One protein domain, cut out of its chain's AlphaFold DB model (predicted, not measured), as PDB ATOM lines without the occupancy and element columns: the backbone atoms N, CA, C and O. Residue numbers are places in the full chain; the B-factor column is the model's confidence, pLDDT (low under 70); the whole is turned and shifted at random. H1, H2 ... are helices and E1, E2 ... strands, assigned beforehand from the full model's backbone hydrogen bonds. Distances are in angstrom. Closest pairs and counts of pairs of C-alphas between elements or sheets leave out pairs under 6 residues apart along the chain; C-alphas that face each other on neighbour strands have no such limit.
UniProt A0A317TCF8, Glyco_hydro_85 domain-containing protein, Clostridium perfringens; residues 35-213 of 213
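What this domain is: This is residues 35 to 213 of the 213 residues of the protein "Glyco_hydro_85 domain-containing protein" of Clostridium perfringens (UniProt A0A317TCF8). With little regular structure, a small sheet with H2 packed on one face sits among long winding stretches, while H4 meets H1 and H3 elsewhere. The 179 printed residues, 35 in named elements, run H1 E1 E2 H2 E3 H3 H4, mixed helices and strands; the parallel sheet's order is E1 E2 E3. The whole is compact, radius of gyration of the C-alphas 18.3 A, spanning 54 by 53 by 29 A.

How they stand to each other: E2, residues 131 to 134, is parallel to E1, residues 98 to 101, with N 99 and O 131 2.9 A apart, and to E3, residues 179 to 181, with N 181 and O 132 2.8 A apart. H2, residues 167 to 175, is on the sheet; its closest C-alphas to E3 are Thr 170 and Ser 180, 5.4 A. E2, H2 and E3 form a strand-helix-strand unit, parallel strands joined through a helix, its crossover right-handed. H4, residues 206 to 210, touches H1, residues 52 to 56, closest C-alphas Glu 56 and Ile 207, 5.6 A, and H3, residues 193 to 197, closest Leu 196 and Ile 207, 5.8 A. O i to N i+4 pairs are within hydrogen-bond range throughout H1, H2 and H4; H3 has 0 of 1, but 2 of 2 at i+3.

Where its parts are: H2 is 11.8 A long; C-alpha 52 is at (-19.137, -56.958, 65.580), C-alpha 210 at (-20.664, -52.271, 74.739).

The domain as a whole: The printed part has no cut; no printed residue is under 70. Links H1 to E1, E1 to E2, E2 to H2 and E3 to H3 are long.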
ATOM      1  N   ALA A  35       2.405 -78.713  74.196       82.56
ATOM      2  CA  ALA A  35       2.437 -80.178  74.176       82.56
ATOM      3  C   ALA A  35       2.550 -80.790  75.585       82.56
ATOM      4  O   ALA A  35       2.855 -80.115  76.567       82.56
ATOM      5  N   GLY A  36       2.299 -82.100  75.689       87.81
ATOM      6  CA  GLY A  36       2.387 -82.831  76.958       87.81
ATOM      7  C   GLY A  36       1.523 -82.208  78.059       87.81
ATOM      8  O   GLY A  36       0.335 -81.970  77.851       87.81
ATOM      9  N   ASN A  37       2.137 -81.928  79.209       87.44
ATOM     10  CA  ASN A  37       1.464 -81.358  80.382       87.44
ATOM     11  C   ASN A  37       1.088 -79.873  80.230       87.44
ATOM     12  O   ASN A  37       0.343 -79.360  81.064       87.44
ATOM     13  N   ALA A  38       1.599 -79.192  79.200       87.50
ATOM     14  CA  ALA A  38       1.259 -77.807  78.891       87.50
ATOM     15  C   ALA A  38       0.037 -77.674  77.971       87.50
ATOM     16  O   ALA A  38      -0.435 -76.560  77.755       87.50
ATOM     17  N   LYS A  39      -0.490 -78.787  77.436       88.88
ATOM     18  CA  LYS A  39      -1.724 -78.777  76.641       88.88
ATOM     19  C   LYS A  39      -2.874 -78.168  77.435       88.88
ATOM     20  O   LYS A  39      -3.058 -78.505  78.605       88.88
ATOM     21  N   LYS A  40      -3.682 -77.352  76.756       89.31
ATOM     22  CA  LYS A  40      -4.915 -76.802  77.318       89.31
ATOM     23  C   LYS A  40      -5.813 -77.928  77.840       89.31
ATOM     24  O   LYS A  40      -6.105 -78.893  77.129       89.31
ATOM     25  N   GLY A  41      -6.244 -77.810  79.092       89.44
ATOM     26  CA  GLY A  41      -7.194 -78.726  79.714       89.44
ATOM     27  C   GLY A  41      -8.612 -78.557  79.159       89.44
ATOM     28  O   GLY A  41      -8.986 -77.485  78.695       89.44
ATOM     29  N   ILE A  42      -9.439 -79.602  79.262       88.44
ATOM     30  CA  ILE A  42     -10.808 -79.606  78.708       88.44
ATOM     31  C   ILE A  42     -11.731 -78.525  79.299       88.44
ATOM     32  O   ILE A  42     -12.616 -78.042  78.606       88.44
ATOM     33  N   ASN A  43     -11.494 -78.124  80.552       89.69
ATOM     34  CA  ASN A  43     -12.262 -77.090  81.261       89.69
ATOM     35  C   ASN A  43     -11.423 -75.832  81.536       89.69
ATOM     36  O   ASN A  43     -11.751 -75.055  82.430       89.69
ATOM     37  N   GLN A  44     -10.281 -75.680  80.863       92.50
ATOM     38  CA  GLN A  44      -9.393 -74.550  81.104       92.50
ATOM     39  C   GLN A  44      -9.919 -73.319  80.355       92.50
ATOM     40  O   GLN A  44     -10.074 -73.396  79.134       92.50
ATOM     41  N   PRO A  45     -10.164 -72.193  81.047       93.56
ATOM     42  CA  PRO A  45     -10.606 -70.969  80.398       93.56
ATOM     43  C   PRO A  45      -9.535 -70.453  79.434       93.56
ATOM     44  O   PRO A  45      -8.338 -70.434  79.740       93.56
ATOM     45  N   PHE A  46      -9.987 -70.041  78.257       91.62
ATOM     46  CA  PHE A  46      -9.165 -69.458  77.208       91.62
ATOM     47  C   PHE A  46      -9.933 -68.324  76.542       91.62
ATOM     48  O   PHE A  46     -11.162 -68.331  76.498       91.62
ATOM     49  N   GLN A  47      -9.195 -67.345  76.046       92.19
ATOM     50  CA  GLN A  47      -9.753 -66.199  75.355       92.19
ATOM     51  C   GLN A  47     -10.159 -66.561  73.927       92.19
ATOM     52  O   GLN A  47      -9.567 -67.438  73.296       92.19
ATOM     53  N   HIS A  48     -11.138 -65.831  73.413       92.62
ATOM     54  CA  HIS A  48     -11.612 -65.922  72.043       92.62
ATOM     55  C   HIS A  48     -11.841 -64.510  71.486       92.62
ATOM     56  O   HIS A  48     -11.808 -63.515  72.212       92.62
ATOM     57  N   GLY A  49     -12.008 -64.417  70.171       93.38
ATOM     58  CA  GLY A  49     -12.298 -63.170  69.479       93.38
ATOM     59  C   GLY A  49     -13.796 -62.917  69.382       93.38
ATOM     60  O   GLY A  49     -14.592 -63.851  69.338       93.38
ATOM     61  N   TYR A  50     -14.174 -61.649  69.264       94.31
ATOM     62  CA  TYR A  50     -15.574 -61.251  69.112       94.31
ATOM     63  C   TYR A  50     -15.793 -60.620  67.744       94.31
ATOM     64  O   TYR A  50     -15.013 -59.758  67.318       94.31
ATOM     65  N   ARG A  51     -16.858 -61.028  67.055       94.44
ATOM     66  CA  ARG A  51     -17.363 -60.322  65.876       94.44
ATOM     67  C   ARG A  51     -18.073 -59.047  66.282       94.44
ATOM     68  O   ARG A  51     -18.485 -58.904  67.430       94.44
ATOM     69  N   VAL A  52     -18.324 -58.159  65.323       94.31
ATOM     70  CA  VAL A  52     -19.137 -56.958  65.580       94.31
ATOM     71  C   VAL A  52     -20.508 -57.327  66.162       94.31
ATOM     72  O   VAL A  52     -20.914 -56.752  67.170       94.31
ATOM     73  N   ILE A  53     -21.166 -58.350  65.607       92.81
ATOM     74  CA  ILE A  53     -22.457 -58.846  66.107       92.81
ATOM     75  C   ILE A  53     -22.368 -59.458  67.515       92.81
ATOM     76  O   ILE A  53     -23.327 -59.363  68.283       92.81
ATOM     77  N   ASP A  54     -21.229 -60.054  67.878       94.62
ATOM     78  CA  ASP A  54     -21.017 -60.589  69.227       94.62
ATOM     79  C   ASP A  54     -20.869 -59.440  70.225       94.62
ATOM     80  O   ASP A  54     -21.478 -59.475  71.287       94.62
ATOM     81  N   ILE A  55     -20.134 -58.381  69.853       95.25
ATOM     82  CA  ILE A  55     -20.002 -57.168  70.671       95.25
ATOM     83  C   ILE A  55     -21.361 -56.481  70.821       95.25
ATOM     84  O   ILE A  55     -21.696 -56.041  71.915       95.25
ATOM     85  N   GLU A  56     -22.165 -56.394  69.756       94.88
ATOM     86  CA  GLU A  56     -23.510 -55.798  69.791       94.88
ATOM     87  C   GLU A  56     -24.433 -56.499  70.801       94.88
ATOM     88  O   GLU A  56     -25.135 -55.835  71.567       94.88
ATOM     89  N   ASN A  57     -24.398 -57.832  70.830       94.19
ATOM     90  CA  ASN A  57     -25.285 -58.656  71.655       94.19
ATOM     91  C   ASN A  57     -24.640 -59.128  72.969       94.19
ATOM     92  O   ASN A  57     -25.212 -59.970  73.671       94.19
ATOM     93  N   TRP A  58     -23.461 -58.597  73.301       95.06
ATOM     94  CA  TRP A  58     -22.670 -59.067  74.428       95.06
ATOM     95  C   TRP A  58     -23.419 -58.917  75.754       95.06
ATOM     96  O   TRP A  58     -24.006 -57.873  76.068       95.06
ATOM     97  N   ASN A  59     -23.353 -59.971  76.561       93.75
ATOM     98  CA  ASN A  59     -23.764 -59.963  77.955       93.75
ATOM     99  C   ASN A  59     -22.940 -60.989  78.743       93.75
ATOM    100  O   ASN A  59     -22.485 -61.989  78.191       93.75
ATOM    101  N   LEU A  60     -22.785 -60.735  80.042       91.94
ATOM    102  CA  LEU A  60     -21.929 -61.529  80.923       91.94
ATOM    103  C   LEU A  60     -22.368 -62.996  81.054       91.94
ATOM    104  O   LEU A  60     -21.518 -63.865  81.200       91.94
ATOM    105  N   GLU A  61     -23.673 -63.266  81.032       92.44
ATOM    106  CA  GLU A  61     -24.221 -64.606  81.295       92.44
ATOM    107  C   GLU A  61     -23.920 -65.597  80.163       92.44
ATOM    108  O   GLU A  61     -23.815 -66.797  80.410       92.44
ATOM    109  N   ASN A  62     -23.752 -65.094  78.936       90.00
ATOM    110  CA  ASN A  62     -23.573 -65.914  77.739       90.00
ATOM    111  C   ASN A  62     -22.144 -65.898  77.181       90.00
ATOM    112  O   ASN A  62     -21.874 -66.613  76.219       90.00
ATOM    113  N   ASP A  63     -21.247 -65.082  77.735       93.50
ATOM    114  CA  ASP A  63     -19.874 -64.969  77.249       93.50
ATOM    115  C   ASP A  63     -18.986 -66.076  77.844       93.50
ATOM    116  O   ASP A  63     -18.808 -66.210  79.062       93.50
ATOM    117  N   THR A  64     -18.450 -66.911  76.956       92.25
ATOM    118  CA  THR A  64     -17.696 -68.113  77.299       92.25
ATOM    119  C   THR A  64     -16.468 -67.761  78.147       92.25
ATOM    120  O   THR A  64     -15.549 -67.076  77.711       92.25
ATOM    121  N   TYR A  65     -16.442 -68.274  79.382       93.88
ATOM    122  CA  TYR A  65     -15.411 -68.014  80.399       93.88
ATOM    123  C   TYR A  65     -15.308 -66.566  80.907       93.88
ATOM    124  O   TYR A  65     -14.361 -66.268  81.636       93.88
ATOM    125  N   ALA A  66     -16.269 -65.687  80.617       93.62
ATOM    126  CA  ALA A  66     -16.180 -64.261  80.944       93.62
ATOM    127  C   ALA A  66     -15.850 -63.967  82.413       93.62
ATOM    128  O   ALA A  66     -15.017 -63.110  82.700       93.62
ATOM    129  N   GLU A  67     -16.456 -64.689  83.361       93.44
ATOM    130  CA  GLU A  67     -16.146 -64.524  84.787       93.44
ATOM    131  C   GLU A  67     -14.708 -64.937  85.132       93.44
ATOM    132  O   GLU A  67     -14.050 -64.275  85.934       93.44
ATOM    133  N   MET A  68     -14.208 -66.009  84.509       94.56
ATOM    134  CA  MET A  68     -12.869 -66.556  84.749       94.56
ATOM    135  C   MET A  68     -11.763 -65.754  84.056       94.56
ATOM    136  O   MET A  68     -10.603 -65.856  84.449       94.56
ATOM    137  N   LEU A  69     -12.108 -64.964  83.036       94.69
ATOM    138  CA  LEU A  69     -11.167 -64.160  82.255       94.69
ATOM    139  C   LEU A  69     -11.039 -62.711  82.756       94.69
ATOM    140  O   LEU A  69     -10.513 -61.849  82.053       94.69
ATOM    141  N   ARG A  70     -11.480 -62.424  83.985       95.31
ATOM    142  CA  ARG A  70     -11.343 -61.101  84.604       95.31
ATOM    143  C   ARG A  70      -9.971 -60.912  85.246       95.31
ATOM    144  O   ARG A  70      -9.474 -61.761  85.982       95.31
ATOM    145  N   SER A  71      -9.378 -59.745  85.012       96.25
ATOM    146  CA  SER A  71      -8.245 -59.269  85.809       96.25
ATOM    147  C   SER A  71      -8.718 -58.906  87.219       96.25
ATOM    148  O   SER A  71      -9.781 -58.310  87.395       96.25
ATOM    149  N   HIS A  72      -7.916 -59.247  88.225       96.56
ATOM    150  CA  HIS A  72      -8.217 -58.989  89.638       96.56
ATOM    151  C   HIS A  72      -7.203 -58.056  90.304       96.56
ATOM    152  O   HIS A  72      -7.377 -57.696  91.467       96.56
ATOM    153  N   VAL A  73      -6.151 -57.652  89.588       98.31
ATOM    154  CA  VAL A  73      -5.171 -56.678  90.075       98.31
ATOM    155  C   VAL A  73      -5.580 -55.278  89.606       98.31
ATOM    156  O   VAL A  73      -5.615 -55.027  88.398       98.31
ATOM    157  N   PRO A  74      -5.873 -54.339  90.524       98.25
ATOM    158  CA  PRO A  74      -6.133 -52.950  90.163       98.25
ATOM    159  C   PRO A  74      -4.882 -52.260  89.609       98.25
ATOM    160  O   PRO A  74      -3.766 -52.527  90.069       98.25
ATOM    161  N   LEU A  75      -5.080 -51.339  88.662       98.62
ATOM    162  CA  LEU A  75      -4.019 -50.495  88.112       98.62
ATOM    163  C   LEU A  75      -3.323 -49.716  89.237       98.62
ATOM    164  O   LEU A  75      -3.967 -48.943  89.945       98.62
ATOM    165  N   GLN A  76      -2.019 -49.932  89.399       98.50
ATOM    166  CA  GLN A  76      -1.209 -49.203  90.371       98.50
ATOM    167  C   GLN A  76      -0.869 -47.800  89.867       98.50
ATOM    168  O   GLN A  76      -0.652 -47.584  88.675       98.50
ATOM    169  N   GLU A  77      -0.780 -46.849  90.788       97.94
ATOM    170  CA  GLU A  77      -0.255 -45.520  90.495       97.94
ATOM    171  C   GLU A  77       1.273 -45.575  90.371       97.94
ATOM    172  O   GLU A  77       1.953 -46.298  91.109       97.94
ATOM    173  N   ARG A  78       1.821 -44.824  89.416       95.00
ATOM    174  CA  ARG A  78       3.266 -44.661  89.252       95.00
ATOM    175  C   ARG A  78       3.725 -43.411  89.980       95.00
ATOM    176  O   ARG A  78       2.976 -42.452  90.104       95.00
ATOM    177  N   ILE A  79       4.976 -43.415  90.423       93.44
ATOM    178  CA  ILE A  79       5.612 -42.181  90.881       93.44
ATOM    179  C   ILE A  79       5.697 -41.174  89.731       93.44
ATOM    180  O   ILE A  79       5.796 -41.559  88.564       93.44
ATOM    181  N   GLU A  80       5.746 -39.894  90.084       92.75
ATOM    182  CA  GLU A  80       6.081 -38.841  89.132       92.75
ATOM    183  C   GLU A  80       7.476 -39.066  88.518       92.75
ATOM    184  O   GLU A  80       8.377 -39.582  89.199       92.75
ATOM    185  N   PRO A  81       7.696 -38.661  87.253       90.50
ATOM    186  CA  PRO A  81       8.995 -38.793  86.612       90.50
ATOM    187  C   PRO A  81      10.118 -38.124  87.411       90.50
ATOM    188  O   PRO A  81      10.071 -36.937  87.737       90.50
ATOM    189  N   LEU A  82      11.181 -38.883  87.683       91.56
ATOM    190  CA  LEU A  82      12.335 -38.411  88.443       91.56
ATOM    191  C   LEU A  82      13.565 -38.301  87.534       91.56
ATOM    192  O   LEU A  82      14.308 -39.262  87.336       91.56
ATOM    193  N   ALA A  83      13.816 -37.104  86.995       91.25
ATOM    194  CA  ALA A  83      14.915 -36.867  86.050       91.25
ATOM    195  C   ALA A  83      16.291 -37.307  86.591       91.25
ATOM    196  O   ALA A  83      17.120 -37.813  85.838       91.25
ATOM    197  N   ALA A  84      16.508 -37.179  87.904       92.44
ATOM    198  CA  ALA A  84      17.744 -37.576  88.579       92.44
ATOM    199  C   ALA A  84      18.034 -39.090  88.529       92.44
ATOM    200  O   ALA A  84      19.182 -39.483  88.714       92.44
ATOM    201  N   THR A  85      17.028 -39.938  88.283       88.62
ATOM    202  CA  THR A  85      17.205 -41.395  88.152       88.62
ATOM    203  C   THR A  85      17.311 -41.865  86.701       88.62
ATOM    204  O   THR A  85      17.556 -43.046  86.465       88.62
ATOM    205  N   GLN A  86      17.132 -40.977  85.718       87.38
ATOM    206  CA  GLN A  86      17.263 -41.341  84.306       87.38
ATOM    207  C   GLN A  86      18.739 -41.474  83.915       87.38
ATOM    208  O   GLN A  86      19.562 -40.629  84.258       87.38
ATOM    209  N   ALA A  87      19.064 -42.486  83.101       90.19
ATOM    210  CA  ALA A  87      20.400 -42.620  82.512       90.19
ATOM    211  C   ALA A  87      20.770 -41.415  81.624       90.19
ATOM    212  O   ALA A  87      21.938 -41.048  81.521       90.19
ATOM    213  N   ASN A  88      19.765 -40.781  81.010       90.88
ATOM    214  CA  ASN A  88      19.889 -39.502  80.325       90.88
ATOM    215  C   ASN A  88      18.847 -38.515  80.891       90.88
ATOM    216  O   ASN A  88      17.688 -38.560  80.475       90.88
ATOM    217  N   PRO A  89      19.238 -37.617  81.818       91.50
ATOM    218  CA  PRO A  89      18.327 -36.663  82.459       91.50
ATOM    219  C   PRO A  89      17.655 -35.668  81.507       91.50
ATOM    220  O   PRO A  89      16.663 -35.056  81.886       91.50
ATOM    221  N   ASN A  90      18.178 -35.507  80.287       90.25
ATOM    222  CA  ASN A  90      17.624 -34.594  79.285       90.25
ATOM    223  C   ASN A  90      16.488 -35.222  78.458       90.25
ATOM    224  O   ASN A  90      15.931 -34.548  77.592       90.25
ATOM    225  N   LEU A  91      16.169 -36.507  78.665       88.31
ATOM    226  CA  LEU A  91      15.031 -37.139  78.000       88.31
ATOM    227  C   LEU A  91      13.719 -36.573  78.537       88.31
ATOM    228  O   LEU A  91      13.535 -36.446  79.748       88.31
ATOM    229  N   ASN A  92      12.809 -36.269  77.609       90.25
ATOM    230  CA  ASN A  92      11.468 -35.817  77.932       90.25
ATOM    231  C   ASN A  92      10.656 -36.983  78.533       90.25
ATOM    232  O   ASN A  92      10.415 -37.956  77.807       90.25
ATOM    233  N   PRO A  93      10.218 -36.889  79.803       88.44
ATOM    234  CA  PRO A  93       9.462 -37.954  80.457       88.44
ATOM    235  C   PRO A  93       8.055 -38.156  79.877       88.44
ATOM    236  O   PRO A  93       7.452 -39.188  80.128       88.44
ATOM    237  N   GLU A  94       7.554 -37.221  79.066       90.50
ATOM    238  CA  GLU A  94       6.246 -37.325  78.401       90.50
ATOM    239  C   GLU A  94       6.238 -38.307  77.214       90.50
ATOM    240  O   GLU A  94       5.214 -38.501  76.556       90.50
ATOM    241  N   THR A  95       7.388 -38.900  76.870       91.12
ATOM    242  CA  THR A  95       7.458 -39.891  75.789       91.12
ATOM    243  C   THR A  95       6.779 -41.175  76.227       91.12
ATOM    244  O   THR A  95       7.182 -41.760  77.227       91.12
ATOM    245  N   SER A  96       5.814 -41.642  75.432       93.38
ATOM    246  CA  SER A  96       5.078 -42.862  75.740       93.38
ATOM    247  C   SER A  96       5.460 -44.047  74.851       93.38
ATOM    248  O   SER A  96       5.674 -43.886  73.647       93.38
ATOM    249  N   LEU A  97       5.492 -45.247  75.434       95.31
ATOM    250  CA  LEU A  97       5.661 -46.515  74.726       95.31
ATOM    251  C   LEU A  97       4.397 -47.378  74.823       95.31
ATOM    252  O   LEU A  97       3.916 -47.706  75.910       95.31
ATOM    253  N   THR A  98       3.915 -47.816  73.661       96.12
ATOM    254  CA  THR A  98       2.875 -48.842  73.537       96.12
ATOM    255  C   THR A  98       3.490 -50.125  73.000       96.12
ATOM    256  O   THR A  98       4.072 -50.114  71.916       96.12
ATOM    257  N   ASN A  99       3.319 -51.230  73.724       93.69
ATOM    258  CA  ASN A  99       3.712 -52.554  73.255       93.69
ATOM    259  C   ASN A  99       2.481 -53.345  72.812       93.69
ATOM    260  O   ASN A  99       1.574 -53.590  73.612       93.69
ATOM    261  N   LEU A 100       2.483 -53.773  71.550       91.38
ATOM    262  CA  LEU A 100       1.534 -54.735  70.997       91.38
ATOM    263  C   LEU A 100       2.272 -56.059  70.791       91.38
ATOM    264  O   LEU A 100       3.238 -56.108  70.032       91.38
ATOM    265  N   ASN A 101       1.856 -57.108  71.499       87.06
ATOM    266  CA  ASN A 101       2.633 -58.344  71.631       87.06
ATOM    267  C   ASN A 101       1.810 -59.566  71.212       87.06
ATOM    268  O   ASN A 101       0.606 -59.598  71.430       87.06
ATOM    269  N   GLY A 102       2.463 -60.593  70.663       81.62
ATOM    270  CA  GLY A 102       1.862 -61.919  70.477       81.62
ATOM    271  C   GLY A 102       1.903 -62.716  71.781       81.62
ATOM    272  O   GLY A 102       2.697 -63.641  71.918       81.62
ATOM    273  N   ASP A 103       1.089 -62.323  72.755       78.44
ATOM    274  CA  ASP A 103       1.079 -62.825  74.136       78.44
ATOM    275  C   ASP A 103       0.584 -64.281  74.290       78.44
ATOM    276  O   ASP A 103       0.699 -64.878  75.360       78.44
ATOM    277  N   TYR A 104       0.122 -64.885  73.195       74.44
ATOM    278  CA  TYR A 104      -0.273 -66.293  73.055       74.44
ATOM    279  C   TYR A 104       0.442 -66.994  71.884       74.44
ATOM    280  O   TYR A 104       0.025 -68.057  71.426       74.44
ATOM    281  N   GLY A 105       1.514 -66.389  71.359       75.81
ATOM    282  CA  GLY A 105       2.206 -66.881  70.169       75.81
ATOM    283  C   GLY A 105       1.267 -67.080  68.969       75.81
ATOM    284  O   GLY A 105       0.297 -66.355  68.772       75.81
ATOM    285  N   ASN A 106       1.564 -68.096  68.168       75.06
ATOM    286  CA  ASN A 106       0.841 -68.496  66.963       75.06
ATOM    287  C   ASN A 106      -0.146 -69.646  67.219       75.06
ATOM    288  O   ASN A 106      -0.628 -70.237  66.261       75.06
ATOM    289  N   TYR A 107      -0.459 -69.993  68.475       78.62
ATOM    290  CA  TYR A 107      -1.467 -71.008  68.816       78.62
ATOM    291  C   TYR A 107      -2.813 -70.365  69.168       78.62
ATOM    292  O   TYR A 107      -3.253 -70.329  70.311       78.62
ATOM    293  N   PHE A 108      -3.500 -69.881  68.133       83.06
ATOM    294  CA  PHE A 108      -4.707 -69.048  68.225       83.06
ATOM    295  C   PHE A 108      -5.843 -69.592  69.112       83.06
ATOM    296  O   PHE A 108      -6.629 -68.812  69.636       83.06
ATOM    297  N   PHE A 109      -5.941 -70.912  69.288       86.12
ATOM    298  CA  PHE A 109      -7.002 -71.567  70.065       86.12
ATOM    299  C   PHE A 109      -6.644 -71.802  71.535       86.12
ATOM    300  O   PHE A 109      -7.510 -72.202  72.312       86.12
ATOM    301  N   ASP A 110      -5.391 -71.578  71.928       82.94
ATOM    302  CA  ASP A 110      -4.878 -71.909  73.259       82.94
ATOM    303  C   ASP A 110      -4.383 -70.662  74.014       82.94
ATOM    304  O   ASP A 110      -3.485 -70.752  74.854       82.94
ATOM    305  N   SER A 111      -5.010 -69.502  73.767       86.19
ATOM    306  CA  SER A 111      -4.773 -68.266  74.531       86.19
ATOM    307  C   SER A 111      -5.362 -68.356  75.940       86.19
ATOM    308  O   SER A 111      -6.411 -67.797  76.262       86.19
ATOM    309  N   THR A 112      -4.707 -69.134  76.788       90.31
ATOM    310  CA  THR A 112      -5.067 -69.287  78.199       90.31
ATOM    311  C   THR A 112      -4.366 -68.227  79.044       90.31
ATOM    312  O   THR A 112      -3.329 -67.684  78.669       90.31
ATOM    313  N   SER A 113      -4.921 -67.918  80.213       90.38
ATOM    314  CA  SER A 113      -4.285 -66.969  81.136       90.38
ATOM    315  C   SER A 113      -3.064 -67.564  81.834       90.38
ATOM    316  O   SER A 113      -2.094 -66.869  82.103       90.38
ATOM    317  N   TYR A 114      -3.101 -68.862  82.127       89.00
ATOM    318  CA  TYR A 114      -2.038 -69.568  82.835       89.00
ATOM    319  C   TYR A 114      -1.848 -70.943  82.209       89.00
ATOM    320  O   TYR A 114      -2.835 -71.637  81.969       89.00
ATOM    321  N   THR A 115      -0.600 -71.352  81.984       88.25
ATOM    322  CA  THR A 115      -0.230 -72.662  81.423       88.25
ATOM    323  C   THR A 115       0.802 -73.360  82.309       88.25
ATOM    324  O   THR A 115       1.380 -72.759  83.211       88.25
ATOM    325  N   ASN A 116       1.060 -74.642  82.030       88.69
ATOM    326  CA  ASN A 116       2.198 -75.377  82.597       88.69
ATOM    327  C   ASN A 116       3.432 -75.327  81.676       88.69
ATOM    328  O   ASN A 116       4.245 -76.253  81.692       88.69
ATOM    329  N   ASP A 117       3.540 -74.305  80.826       85.12
ATOM    330  CA  ASP A 117       4.705 -74.105  79.971       85.12
ATOM    331  C   ASP A 117       5.641 -73.056  80.574       85.12
ATOM    332  O   ASP A 117       5.205 -72.006  81.034       85.12
ATOM    333  N   PHE A 118       6.939 -73.345  80.557       84.69
ATOM    334  CA  PHE A 118       7.963 -72.417  81.025       84.69
ATOM    335  C   PHE A 118       8.285 -71.343  79.980       84.69
ATOM    336  O   PHE A 118       8.687 -70.243  80.336       84.69
ATOM    337  N   SER A 119       8.127 -71.645  78.687       82.56
ATOM    338  CA  SER A 119       8.543 -70.762  77.589       82.56
ATOM    339  C   SER A 119       7.494 -69.725  77.167       82.56
ATOM    340  O   SER A 119       7.410 -69.365  75.994       82.56
ATOM    341  N   GLN A 120       6.694 -69.237  78.112       83.81
ATOM    342  CA  GLN A 120       5.713 -68.182  77.856       83.81
ATOM    343  C   GLN A 120       6.380 -66.802  77.790       83.81
ATOM    344  O   GLN A 120       7.530 -66.618  78.199       83.81
ATOM    345  N   TYR A 121       5.679 -65.818  77.225       86.50
ATOM    346  CA  TYR A 121       6.231 -64.477  77.061       86.50
ATOM    347  C   TYR A 121       6.214 -63.691  78.381       86.50
ATOM    348  O   TYR A 121       5.316 -62.903  78.654       86.50
ATOM    349  N   ASP A 122       7.252 -63.856  79.196       87.94
ATOM    350  CA  ASP A 122       7.391 -63.144  80.470       87.94
ATOM    351  C   ASP A 122       7.949 -61.721  80.280       87.94
ATOM    352  O   ASP A 122       9.129 -61.433  80.524       87.94
ATOM    353  N   TYR A 123       7.100 -60.794  79.827       91.44
ATOM    354  CA  TYR A 123       7.485 -59.390  79.675       91.44
ATOM    355  C   TYR A 123       7.817 -58.740  81.028       91.44
ATOM    356  O   TYR A 123       7.038 -58.804  81.978       91.44
ATOM    357  N   ASN A 124       8.978 -58.079  81.112       92.38
ATOM    358  CA  ASN A 124       9.501 -57.520  82.367       92.38
ATOM    359  C   ASN A 124       9.953 -56.051  82.283       92.38
ATOM    360  O   ASN A 124      10.365 -55.483  83.291       92.38
ATOM    361  N   PHE A 125       9.861 -55.404  81.117       95.38
ATOM    362  CA  PHE A 125      10.311 -54.015  80.918       95.38
ATOM    363  C   PHE A 125       9.190 -52.982  81.158       95.38
ATOM    364  O   PHE A 125       9.064 -51.971  80.462       95.38
ATOM    365  N   TRP A 126       8.356 -53.238  82.166       96.31
ATOM    366  CA  TRP A 126       7.162 -52.449  82.477       96.31
ATOM    367  C   TRP A 126       7.446 -50.985  82.813       96.31
ATOM    368  O   TRP A 126       6.630 -50.125  82.499       96.31
ATOM    369  N   GLN A 127       8.613 -50.691  83.389       91.94
ATOM    370  CA  GLN A 127       9.058 -49.339  83.735       91.94
ATOM    371  C   GLN A 127       9.198 -48.406  82.525       91.94
ATOM    372  O   GLN A 127       9.267 -47.196  82.702       91.94
ATOM    373  N   TYR A 128       9.263 -48.963  81.313       92.06
ATOM    374  CA  TYR A 128       9.344 -48.201  80.069       92.06
ATOM    375  C   TYR A 128       8.048 -48.233  79.264       92.06
ATOM    376  O   TYR A 128       8.013 -47.641  78.199       92.06
ATOM    377  N   THR A 129       7.017 -48.946  79.722       96.12
ATOM    378  CA  THR A 129       5.778 -49.183  78.967       96.12
ATOM    379  C   THR A 129       4.624 -48.435  79.596       96.12
ATOM    380  O   THR A 129       4.406 -48.569  80.796       96.12
ATOM    381  N   ASP A 130       3.824 -47.732  78.807       96.94
ATOM    382  CA  ASP A 130       2.612 -47.054  79.290       96.94
ATOM    383  C   ASP A 130       1.351 -47.830  78.940       96.94
ATOM    384  O   ASP A 130       0.423 -47.905  79.748       96.94
ATOM    385  N   TYR A 131       1.350 -48.451  77.758       97.38
ATOM    386  CA  TYR A 131       0.251 -49.263  77.256       97.38
ATOM    387  C   TYR A 131       0.746 -50.643  76.828       97.38
ATOM    388  O   TYR A 131       1.738 -50.768  76.109       97.38
ATOM    389  N   TYR A 132       0.023 -51.680  77.240       96.25
ATOM    390  CA  TYR A 132       0.269 -53.063  76.844       96.25
ATOM    391  C   TYR A 132      -0.996 -53.668  76.241       96.25
ATOM    392  O   TYR A 132      -2.055 -53.636  76.868       96.25
ATOM    393  N   GLY A 133      -0.886 -54.250  75.051       92.81
ATOM    394  CA  GLY A 133      -1.979 -54.965  74.398       92.81
ATOM    395  C   GLY A 133      -1.514 -56.228  73.681       92.81
ATOM    396  O   GLY A 133      -0.340 -56.363  73.322       92.81
ATOM    397  N   GLY A 134      -2.459 -57.144  73.470       87.88
ATOM    398  CA  GLY A 134      -2.282 -58.322  72.622       87.88
ATOM    399  C   GLY A 134      -2.461 -57.985  71.137       87.88
ATOM    400  O   GLY A 134      -3.251 -57.110  70.773       87.88
ATOM    401  N   TRP A 135      -1.734 -58.680  70.265       85.25
ATOM    402  CA  TRP A 135      -1.712 -58.488  68.811       85.25
ATOM    403  C   TRP A 135      -2.363 -59.661  68.064       85.25
ATOM    404  O   TRP A 135      -2.310 -60.787  68.527       85.25
ATOM    405  N   HIS A 136      -2.886 -59.404  66.859       73.12
ATOM    406  CA  HIS A 136      -3.331 -60.386  65.847       73.12
ATOM    407  C   HIS A 136      -4.738 -61.000  65.974       73.12
ATOM    408  O   HIS A 136      -5.186 -61.676  65.044       73.12
ATOM    409  N   GLY A 137      -5.488 -60.696  67.035       77.44
ATOM    410  CA  GLY A 137      -6.858 -61.187  67.231       77.44
ATOM    411  C   GLY A 137      -6.960 -62.705  67.402       77.44
ATOM    412  O   GLY A 137      -5.995 -63.442  67.199       77.44
ATOM    413  N   MET A 138      -8.140 -63.174  67.793       87.69
ATOM    414  CA  MET A 138      -8.385 -64.577  68.144       87.69
ATOM    415  C   MET A 138      -9.534 -65.172  67.320       87.69
ATOM    416  O   MET A 138     -10.355 -64.405  66.801       87.69
ATOM    417  N   PRO A 139      -9.606 -66.509  67.179       91.44
ATOM    418  CA  PRO A 139     -10.740 -67.182  66.558       91.44
ATOM    419  C   PRO A 139     -12.029 -66.820  67.293       91.44
ATOM    420  O   PRO A 139     -12.003 -66.646  68.512       91.44
ATOM    421  N   THR A 140     -13.138 -66.699  66.572       92.50
ATOM    422  CA  THR A 140     -14.440 -66.432  67.197       92.50
ATOM    423  C   THR A 140     -14.880 -67.593  68.090       92.50
ATOM    424  O   THR A 140     -14.428 -68.731  67.917       92.50
ATOM    425  N   ASP A 141     -15.738 -67.320  69.079       90.38
ATOM    426  CA  ASP A 141     -16.255 -68.389  69.938       90.38
ATOM    427  C   ASP A 141     -16.989 -69.464  69.116       90.38
ATOM    428  O   ASP A 141     -17.659 -69.183  68.119       90.38
ATOM    429  N   GLY A 142     -16.845 -70.722  69.527       87.62
ATOM    430  CA  GLY A 142     -17.460 -71.876  68.869       87.62
ATOM    431  C   GLY A 142     -16.768 -72.366  67.591       87.62
ATOM    432  O   GLY A 142     -17.173 -73.402  67.056       87.62
ATOM    433  N   VAL A 143     -15.713 -71.700  67.107       90.62
ATOM    434  CA  VAL A 143     -14.911 -72.211  65.985       90.62
ATOM    435  C   VAL A 143     -14.312 -73.583  66.350       90.62
ATOM    436  O   VAL A 143     -13.603 -73.703  67.353       90.62
ATOM    437  N   PRO A 144     -14.544 -74.642  65.548       89.06
ATOM    438  CA  PRO A 144     -13.992 -75.961  65.841       89.06
ATOM    439  C   PRO A 144     -12.467 -75.994  65.724       89.06
ATOM    440  O   PRO A 144     -11.909 -75.646  64.683       89.06
ATOM    441  N   LEU A 145     -11.794 -76.548  66.741       85.75
ATOM    442  CA  LEU A 145     -10.340 -76.766  66.726       85.75
ATOM    443  C   LEU A 145      -9.874 -77.593  65.513       85.75
ATOM    444  O   LEU A 145      -8.749 -77.435  65.058       85.75
ATOM    445  N   SER A 146     -10.733 -78.451  64.950       88.12
ATOM    446  CA  SER A 146     -10.419 -79.250  63.756       88.12
ATOM    447  C   SER A 146     -10.136 -78.422  62.498       88.12
ATOM    448  O   SER A 146      -9.604 -78.967  61.537       88.12
ATOM    449  N   LEU A 147     -10.512 -77.137  62.478       87.69
ATOM    450  CA  LEU A 147     -10.184 -76.213  61.387       87.69
ATOM    451  C   LEU A 147      -8.758 -75.656  61.499       87.69
ATOM    452  O   LEU A 147      -8.254 -75.068  60.545       87.69
ATOM    453  N   TYR A 148      -8.102 -75.839  62.647       84.62
ATOM    454  CA  TYR A 148      -6.759 -75.346  62.897       84.62
ATOM    455  C   TYR A 148      -5.709 -76.419  62.596       84.62
ATOM    456  O   TYR A 148      -5.644 -77.462  63.246       84.62
ATOM    457  N   SER A 149      -4.862 -76.141  61.606       76.94
ATOM    458  CA  SER A 149      -3.753 -77.001  61.172       76.94
ATOM    459  C   SER A 149      -2.471 -76.815  61.998       76.94
ATOM    460  O   SER A 149      -1.529 -77.590  61.831       76.94
ATOM    461  N   GLY A 150      -2.440 -75.843  62.918       72.50
ATOM    462  CA  GLY A 150      -1.253 -75.485  63.697       72.50
ATOM    463  C   GLY A 150      -0.399 -74.395  63.034       72.50
ATOM    464  O   GLY A 150      -0.351 -74.275  61.814       72.50
ATOM    465  N   GLY A 151       0.318 -73.616  63.848       71.88
ATOM    466  CA  GLY A 151       1.197 -72.542  63.378       71.88
ATOM    467  C   GLY A 151       0.443 -71.299  62.890       71.88
ATOM    468  O   GLY A 151      -0.644 -70.997  63.374       71.88
ATOM    469  N   GLU A 152       1.046 -70.569  61.950       70.56
ATOM    470  CA  GLU A 152       0.550 -69.279  61.437       70.56
ATOM    471  C   GLU A 152      -0.568 -69.406  60.392       70.56
ATOM    472  O   GLU A 152      -1.199 -68.404  60.059       70.56
ATOM    473  N   ASP A 153      -0.829 -70.610  59.864       71.50
ATOM    474  CA  ASP A 153      -1.907 -70.797  58.891       71.50
ATOM    475  C   ASP A 153      -3.265 -70.640  59.571       71.50
ATOM    476  O   ASP A 153      -3.726 -71.465  60.364       71.50
ATOM    477  N   SER A 154      -3.898 -69.525  59.240       73.75
ATOM    478  CA  SER A 154      -5.115 -69.054  59.867       73.75
ATOM    479  C   SER A 154      -6.247 -68.872  58.851       73.75
ATOM    480  O   SER A 154      -7.184 -68.113  59.082       73.75
ATOM    481  N   SER A 155      -6.131 -69.516  57.685       76.06
ATOM    482  CA  SER A 155      -7.019 -69.306  56.533       76.06
ATOM    483  C   SER A 155      -8.369 -70.028  56.637       76.06
ATOM    484  O   SER A 155      -9.315 -69.662  55.940       76.06
ATOM    485  N   ASN A 156      -8.481 -71.029  57.514       84.94
ATOM    486  CA  ASN A 156      -9.614 -71.962  57.551       84.94
ATOM    487  C   ASN A 156     -10.686 -71.632  58.600       84.94
ATOM    488  O   ASN A 156     -11.641 -72.393  58.755       84.94
ATOM    489  N   PHE A 157     -10.540 -70.536  59.340       88.44
ATOM    490  CA  PHE A 157     -11.479 -70.156  60.389       88.44
ATOM    491  C   PHE A 157     -11.609 -68.641  60.535       88.44
ATOM    492  O   PHE A 157     -10.760 -67.866  60.100       88.44
ATOM    493  N   GLU A 158     -12.716 -68.221  61.141       90.88
ATOM    494  CA  GLU A 158     -13.031 -66.817  61.363       90.88
ATOM    495  C   GLU A 158     -12.308 -66.276  62.601       90.88
ATOM    496  O   GLU A 158     -12.305 -66.899  63.662       90.88
ATOM    497  N   PHE A 159     -11.730 -65.082  62.466       91.75
ATOM    498  CA  PHE A 159     -11.205 -64.300  63.582       91.75
ATOM    499  C   PHE A 159     -12.181 -63.207  63.977       91.75
ATOM    500  O   PHE A 159     -12.764 -62.565  63.108       91.75
ATOM    501  N   GLY A 160     -12.260 -62.906  65.269       92.88
ATOM    502  CA  GLY A 160     -12.955 -61.719  65.746       92.88
ATOM    503  C   GLY A 160     -12.270 -60.418  65.314       92.88
ATOM    504  O   GLY A 160     -11.066 -60.371  65.021       92.88
ATOM    505  N   VAL A 161     -13.049 -59.339  65.311       93.56
ATOM    506  CA  VAL A 161     -12.538 -57.965  65.229       93.56
ATOM    507  C   VAL A 161     -12.012 -57.479  66.573       93.56
ATOM    508  O   VAL A 161     -11.089 -56.678  66.582       93.56
ATOM    509  N   LEU A 162     -12.544 -57.955  67.699       93.25
ATOM    510  CA  LEU A 162     -12.080 -57.569  69.032       93.25
ATOM    511  C   LEU A 162     -11.248 -58.680  69.665       93.25
ATOM    512  O   LEU A 162     -11.663 -59.838  69.708       93.25
ATOM    513  N   ASN A 163     -10.098 -58.279  70.200       90.88
ATOM    514  CA  ASN A 163      -9.273 -59.054  71.108       90.88
ATOM    515  C   ASN A 163      -9.267 -58.384  72.482       90.88
ATOM    516  O   ASN A 163      -8.763 -57.262  72.621       90.88
ATOM    517  N   LEU A 164      -9.823 -59.057  73.486       92.62
ATOM    518  CA  LEU A 164      -9.740 -58.586  74.863       92.62
ATOM    519  C   LEU A 164      -8.341 -58.863  75.439       92.62
ATOM    520  O   LEU A 164      -7.710 -59.851  75.064       92.62
ATOM    521  N   PRO A 165      -7.837 -58.024  76.358       92.50
ATOM    522  CA  PRO A 165      -6.572 -58.292  77.033       92.50
ATOM    523  C   PRO A 165      -6.584 -59.628  77.777       92.50
ATOM    524  O   PRO A 165      -7.560 -59.961  78.451       92.50
ATOM    525  N   ASN A 166      -5.479 -60.371  77.714       93.25
ATOM    526  CA  ASN A 166      -5.317 -61.566  78.536       93.25
ATOM    527  C   ASN A 166      -5.187 -61.166  80.014       93.25
ATOM    528  O   ASN A 166      -4.292 -60.383  80.348       93.25
ATOM    529  N   PRO A 167      -6.012 -61.708  80.929       94.81
ATOM    530  CA  PRO A 167      -6.045 -61.246  82.313       94.81
ATOM    531  C   PRO A 167      -4.738 -61.497  83.069       94.81
ATOM    532  O   PRO A 167      -4.440 -60.745  83.993       94.81
ATOM    533  N   ALA A 168      -3.917 -62.485  82.696       94.31
ATOM    534  CA  ALA A 168      -2.609 -62.671  83.323       94.31
ATOM    535  C   ALA A 168      -1.647 -61.528  82.974       94.31
ATOM    536  O   ALA A 168      -0.993 -60.971  83.860       94.31
ATOM    537  N   TYR A 169      -1.638 -61.109  81.708       94.69
ATOM    538  CA  TYR A 169      -0.859 -59.963  81.254       94.69
ATOM    539  C   TYR A 169      -1.437 -58.644  81.762       94.69
ATOM    540  O   TYR A 169      -0.674 -57.778  82.178       94.69
ATOM    541  N   THR A 170      -2.764 -58.501  81.835       96.56
ATOM    542  CA  THR A 170      -3.408 -57.351  82.483       96.56
ATOM    543  C   THR A 170      -3.045 -57.276  83.960       96.56
ATOM    544  O   THR A 170      -2.711 -56.198  84.442       96.56
ATOM    545  N   ASN A 171      -3.051 -58.399  84.683       97.12
ATOM    546  CA  ASN A 171      -2.636 -58.447  86.083       97.12
ATOM    547  C   ASN A 171      -1.176 -57.980  86.242       97.12
ATOM    548  O   ASN A 171      -0.877 -57.176  87.130       97.12
ATOM    549  N   ALA A 172      -0.271 -58.449  85.376       96.56
ATOM    550  CA  ALA A 172       1.135 -58.044  85.379       96.56
ATOM    551  C   ALA A 172       1.320 -56.558  85.023       96.56
ATOM    552  O   ALA A 172       2.033 -55.840  85.728       96.56
ATOM    553  N   ALA A 173       0.634 -56.080  83.983       97.50
ATOM    554  CA  ALA A 173       0.621 -54.686  83.558       97.50
ATOM    555  C   ALA A 173       0.128 -53.772  84.691       97.50
ATOM    556  O   ALA A 173       0.840 -52.860  85.117       97.50
ATOM    557  N   HIS A 174      -1.042 -54.074  85.258       98.50
ATOM    558  CA  HIS A 174      -1.656 -53.296  86.329       98.50
ATOM    559  C   HIS A 174      -0.797 -53.252  87.588       98.50
ATOM    560  O   HIS A 174      -0.635 -52.176  88.164       98.50
ATOM    561  N   LYS A 175      -0.170 -54.372  87.976       98.31
ATOM    562  CA  LYS A 175       0.780 -54.418  89.100       98.31
ATOM    563  C   LYS A 175       1.952 -53.442  88.928       98.31
ATOM    564  O   LYS A 175       2.499 -52.979  89.923       98.31
ATOM    565  N   ASN A 176       2.324 -53.123  87.688       98.06
ATOM    566  CA  ASN A 176       3.403 -52.192  87.345       98.06
ATOM    567  C   ASN A 176       2.891 -50.811  86.873       98.06
ATOM    568  O   ASN A 176       3.633 -50.033  86.263       98.06
ATOM    569  N   GLY A 177       1.612 -50.506  87.105       98.12
ATOM    570  CA  GLY A 177       0.993 -49.237  86.719       98.12
ATOM    571  C   GLY A 177       0.902 -48.996  85.210       98.12
ATOM    572  O   GLY A 177       0.842 -47.853  84.771       98.12
ATOM    573  N   VAL A 178       0.936 -50.060  84.406       98.19
ATOM    574  CA  VAL A 178       0.799 -50.022  82.943       98.19
ATOM    575  C   VAL A 178      -0.673 -50.210  82.590       98.19
ATOM    576  O   VAL A 178      -1.324 -51.107  83.132       98.19
ATOM    577  N   LYS A 179      -1.201 -49.430  81.646       98.00
ATOM    578  CA  LYS A 179      -2.573 -49.610  81.155       98.00
ATOM    579  C   LYS A 179      -2.636 -50.807  80.209       98.00
ATOM    580  O   LYS A 179      -1.900 -50.865  79.226       98.00
ATOM    581  N   SER A 180      -3.534 -51.749  80.479       96.94
ATOM    582  CA  SER A 180      -3.796 -52.871  79.575       96.94
ATOM    583  C   SER A 180      -4.918 -52.502  78.606       96.94
ATOM    584  O   SER A 180      -5.977 -52.057  79.043       96.94
ATOM    585  N   ILE A 181      -4.695 -52.671  77.303       95.69
ATOM    586  CA  ILE A 181      -5.640 -52.275  76.251       95.69
ATOM    587  C   ILE A 181      -5.999 -53.452  75.347       95.69
ATOM    588  O   ILE A 181      -5.152 -54.290  75.032       95.69
ATOM    589  N   GLY A 182      -7.269 -53.519  74.944       93.25
ATOM    590  CA  GLY A 182      -7.727 -54.450  73.913       93.25
ATOM    591  C   GLY A 182      -7.301 -53.995  72.518       93.25
ATOM    592  O   GLY A 182      -6.857 -52.862  72.322       93.25
ATOM    593  N   CYS A 183      -7.460 -54.875  71.535       91.94
ATOM    594  CA  CYS A 183      -7.169 -54.578  70.136       91.94
ATOM    595  C   CYS A 183      -8.437 -54.733  69.293       91.94
ATOM    596  O   CYS A 183      -9.063 -55.792  69.305       91.94
ATOM    597  N   LEU A 184      -8.791 -53.688  68.542       92.62
ATOM    598  CA  LEU A 184      -9.736 -53.782  67.432       92.62
ATOM    599  C   LEU A 184      -8.940 -53.967  66.139       92.62
ATOM    600  O   LEU A 184      -8.212 -53.071  65.715       92.62
ATOM    601  N   PHE A 185      -9.066 -55.136  65.522       90.81
ATOM    602  CA  PHE A 185      -8.363 -55.504  64.305       90.81
ATOM    603  C   PHE A 185      -9.293 -55.373  63.101       90.81
ATOM    604  O   PHE A 185     -10.205 -56.173  62.908       90.81
ATOM    605  N   ILE A 186      -9.058 -54.342  62.295       89.00
ATOM    606  CA  ILE A 186      -9.852 -53.999  61.115       89.00
ATOM    607  C   ILE A 186      -8.857 -53.696  59.983       89.00
ATOM    608  O   ILE A 186      -7.897 -52.961  60.220       89.00
ATOM    609  N   PRO A 187      -9.058 -54.213  58.757       87.62
ATOM    610  CA  PRO A 187     -10.210 -54.996  58.308       87.62
ATOM    611  C   PRO A 187     -10.156 -56.481  58.712       87.62
ATOM    612  O   PRO A 187      -9.083 -57.062  58.872       87.62
ATOM    613  N   ARG A 188     -11.334 -57.113  58.801       87.25
ATOM    614  CA  ARG A 188     -11.509 -58.571  58.913       87.25
ATOM    615  C   ARG A 188     -12.440 -59.074  57.814       87.25
ATOM    616  O   ARG A 188     -13.416 -58.417  57.461       87.25
ATOM    617  N   SER A 189     -12.122 -60.242  57.259       84.94
ATOM    618  CA  SER A 189     -12.970 -60.879  56.249       84.94
ATOM    619  C   SER A 189     -14.342 -61.204  56.839       84.94
ATOM    620  O   SER A 189     -14.423 -61.685  57.966       84.94
ATOM    621  N   GLY A 190     -15.407 -60.929  56.086       86.00
ATOM    622  CA  GLY A 190     -16.784 -61.198  56.513       86.00
ATOM    623  C   GLY A 190     -17.334 -60.263  57.594       86.00
ATOM    624  O   GLY A 190     -18.470 -60.454  58.005       86.00
ATOM    625  N   GLN A 191     -16.571 -59.255  58.034       90.06
ATOM    626  CA  GLN A 191     -16.964 -58.325  59.098       90.06
ATOM    627  C   GLN A 191     -16.798 -56.874  58.625       90.06
ATOM    628  O   GLN A 191     -15.699 -56.314  58.711       90.06
ATOM    629  N   PRO A 192     -17.865 -56.275  58.066       88.25
ATOM    630  CA  PRO A 192     -17.847 -54.899  57.584       88.25
ATOM    631  C   PRO A 192     -17.517 -53.906  58.708       88.25
ATOM    632  O   PRO A 192     -18.037 -53.995  59.818       88.25
ATOM    633  N   TYR A 193     -16.631 -52.944  58.433       88.25
ATOM    634  CA  TYR A 193     -16.176 -51.989  59.451       88.25
ATOM    635  C   TYR A 193     -17.260 -50.975  59.848       88.25
ATOM    636  O   TYR A 193     -17.187 -50.388  60.922       88.25
ATOM    637  N   ASP A 194     -18.239 -50.733  58.981       92.75
ATOM    638  CA  ASP A 194     -19.331 -49.784  59.188       92.75
ATOM    639  C   ASP A 194     -20.352 -50.281  60.216       92.75
ATOM    640  O   ASP A 194     -20.988 -49.461  60.878       92.75
ATOM    641  N   GLU A 195     -20.430 -51.592  60.463       92.94
ATOM    642  CA  GLU A 195     -21.216 -52.145  61.573       92.94
ATOM    643  C   GLU A 195     -20.726 -51.631  62.940       92.94
ATOM    644  O   GLU A 195     -21.528 -51.435  63.854       92.94
ATOM    645  N   LEU A 196     -19.430 -51.307  63.075       93.50
ATOM    646  CA  LEU A 196     -18.873 -50.687  64.289       93.50
ATOM    647  C   LEU A 196     -19.412 -49.271  64.535       93.50
ATOM    648  O   LEU A 196     -19.371 -48.778  65.662       93.50
ATOM    649  N   LEU A 197     -19.898 -48.612  63.482       95.44
ATOM    650  CA  LEU A 197     -20.381 -47.233  63.501       95.44
ATOM    651  C   LEU A 197     -21.906 -47.146  63.662       95.44
ATOM    652  O   LEU A 197     -22.458 -46.048  63.607       95.44
ATOM    653  N   LYS A 198     -22.590 -48.278  63.873       94.88
ATOM    654  CA  LYS A 198     -24.041 -48.332  64.071       94.88
ATOM    655  C   LYS A 198     -24.466 -47.505  65.290       94.88
ATOM    656  O   LYS A 198     -23.939 -47.674  66.394       94.88
ATOM    657  N   GLN A 199     -25.451 -46.637  65.076       97.19
ATOM    658  CA  GLN A 199     -26.050 -45.793  66.106       97.19
ATOM    659  C   GLN A 199     -27.467 -46.264  66.452       97.19
ATOM    660  O   GLN A 199     -28.162 -46.826  65.604       97.19
ATOM    661  N   ASP A 200     -27.886 -46.036  67.695       95.69
ATOM    662  CA  ASP A 200     -29.283 -46.176  68.115       95.69
ATOM    663  C   ASP A 200     -30.129 -44.948  67.711       95.69
ATOM    664  O   ASP A 200     -29.634 -43.987  67.116       95.69
ATOM    665  N   GLU A 201     -31.428 -44.970  68.026       96.94
ATOM    666  CA  GLU A 201     -32.370 -43.881  67.710       96.94
ATOM    667  C   GLU A 201     -31.995 -42.533  68.358       96.94
ATOM    668  O   GLU A 201     -32.429 -41.483  67.884       96.94
ATOM    669  N   ASN A 202     -31.163 -42.546  69.408       96.75
ATOM    670  CA  ASN A 202     -30.669 -41.347  70.089       96.75
ATOM    671  C   ASN A 202     -29.335 -40.844  69.504       96.75
ATOM    672  O   ASN A 202     -28.795 -39.846  69.982       96.75
ATOM    673  N   GLY A 203     -28.799 -41.513  68.477       96.94
ATOM    674  CA  GLY A 203     -27.516 -41.183  67.859       96.94
ATOM    675  C   GLY A 203     -26.301 -41.707  68.628       96.94
ATOM    676  O   GLY A 203     -25.177 -41.290  68.342       96.94
ATOM    677  N   GLU A 204     -26.480 -42.603  69.601       97.00
ATOM    678  CA  GLU A 204     -25.363 -43.154  70.367       97.00
ATOM    679  C   GLU A 204     -24.796 -44.418  69.708       97.00
ATOM    680  O   GLU A 204     -25.537 -45.282  69.243       97.00
ATOM    681  N   TYR A 205     -23.467 -44.559  69.695       97.38
ATOM    682  CA  TYR A 205     -22.792 -45.713  69.096       97.38
ATOM    683  C   TYR A 205     -22.976 -46.976  69.946       97.38
ATOM    684  O   TYR A 205     -22.436 -47.080  71.052       97.38
ATOM    685  N   ILE A 206     -23.700 -47.958  69.407       96.56
ATOM    686  CA  ILE A 206     -24.087 -49.186  70.121       96.56
ATOM    687  C   ILE A 206     -22.845 -49.996  70.507       96.56
ATOM    688  O   ILE A 206     -22.668 -50.370  71.666       96.56
ATOM    689  N   ILE A 207     -21.944 -50.207  69.546       96.38
ATOM    690  CA  ILE A 207     -20.721 -50.983  69.758       96.38
ATOM    691  C   ILE A 207     -19.801 -50.292  70.767       96.38
ATOM    692  O   ILE A 207     -19.299 -50.939  71.681       96.38
ATOM    693  N   ALA A 208     -19.633 -48.969  70.664       96.12
ATOM    694  CA  ALA A 208     -18.800 -48.213  71.599       96.12
ATOM    695  C   ALA A 208     -19.316 -48.307  73.044       96.12
ATOM    696  O   ALA A 208     -18.517 -48.472  73.960       96.12
ATOM    697  N   LYS A 209     -20.640 -48.265  73.256       96.06
ATOM    698  CA  LYS A 209     -21.239 -48.488  74.583       96.06
ATOM    699  C   LYS A 209     -20.916 -49.873  75.135       96.06
ATOM    700  O   LYS A 209     -20.639 -49.995  76.323       96.06
ATOM    701  N   ASN A 210     -20.957 -50.908  74.297       95.19
ATOM    702  CA  ASN A 210     -20.664 -52.271  74.739       95.19
ATOM    703  C   ASN A 210     -19.176 -52.491  75.033       95.19
ATOM    704  O   ASN A 210     -18.869 -53.208  75.974       95.19
ATOM    705  N   LEU A 211     -18.265 -51.820  74.323       95.31
ATOM    706  CA  LEU A 211     -16.825 -51.860  74.623       95.31
ATOM    707  C   LEU A 211     -16.454 -51.247  75.989       95.31
ATOM    708  O   LEU A 211     -15.337 -51.446  76.457       95.31
ATOM    709  N   LEU A 212     -17.357 -50.474  76.603       94.12
ATOM    710  CA  LEU A 212     -17.167 -49.863  77.923       94.12
ATOM    711  C   LEU A 212     -17.748 -50.698  79.078       94.12
ATOM    712  O   LEU A 212     -17.596 -50.289  80.231       94.12
ATOM    713  N   LYS A 213     -18.453 -51.797  78.783       89.81
ATOM    714  CA  LYS A 213     -19.024 -52.702  79.793       89.81
ATOM    715  C   LYS A 213     -17.973 -53.671  80.322       89.81
ATOM    716  O   LYS A 213     -18.079 -54.005  81.524       89.81
TER     717      LYS A 213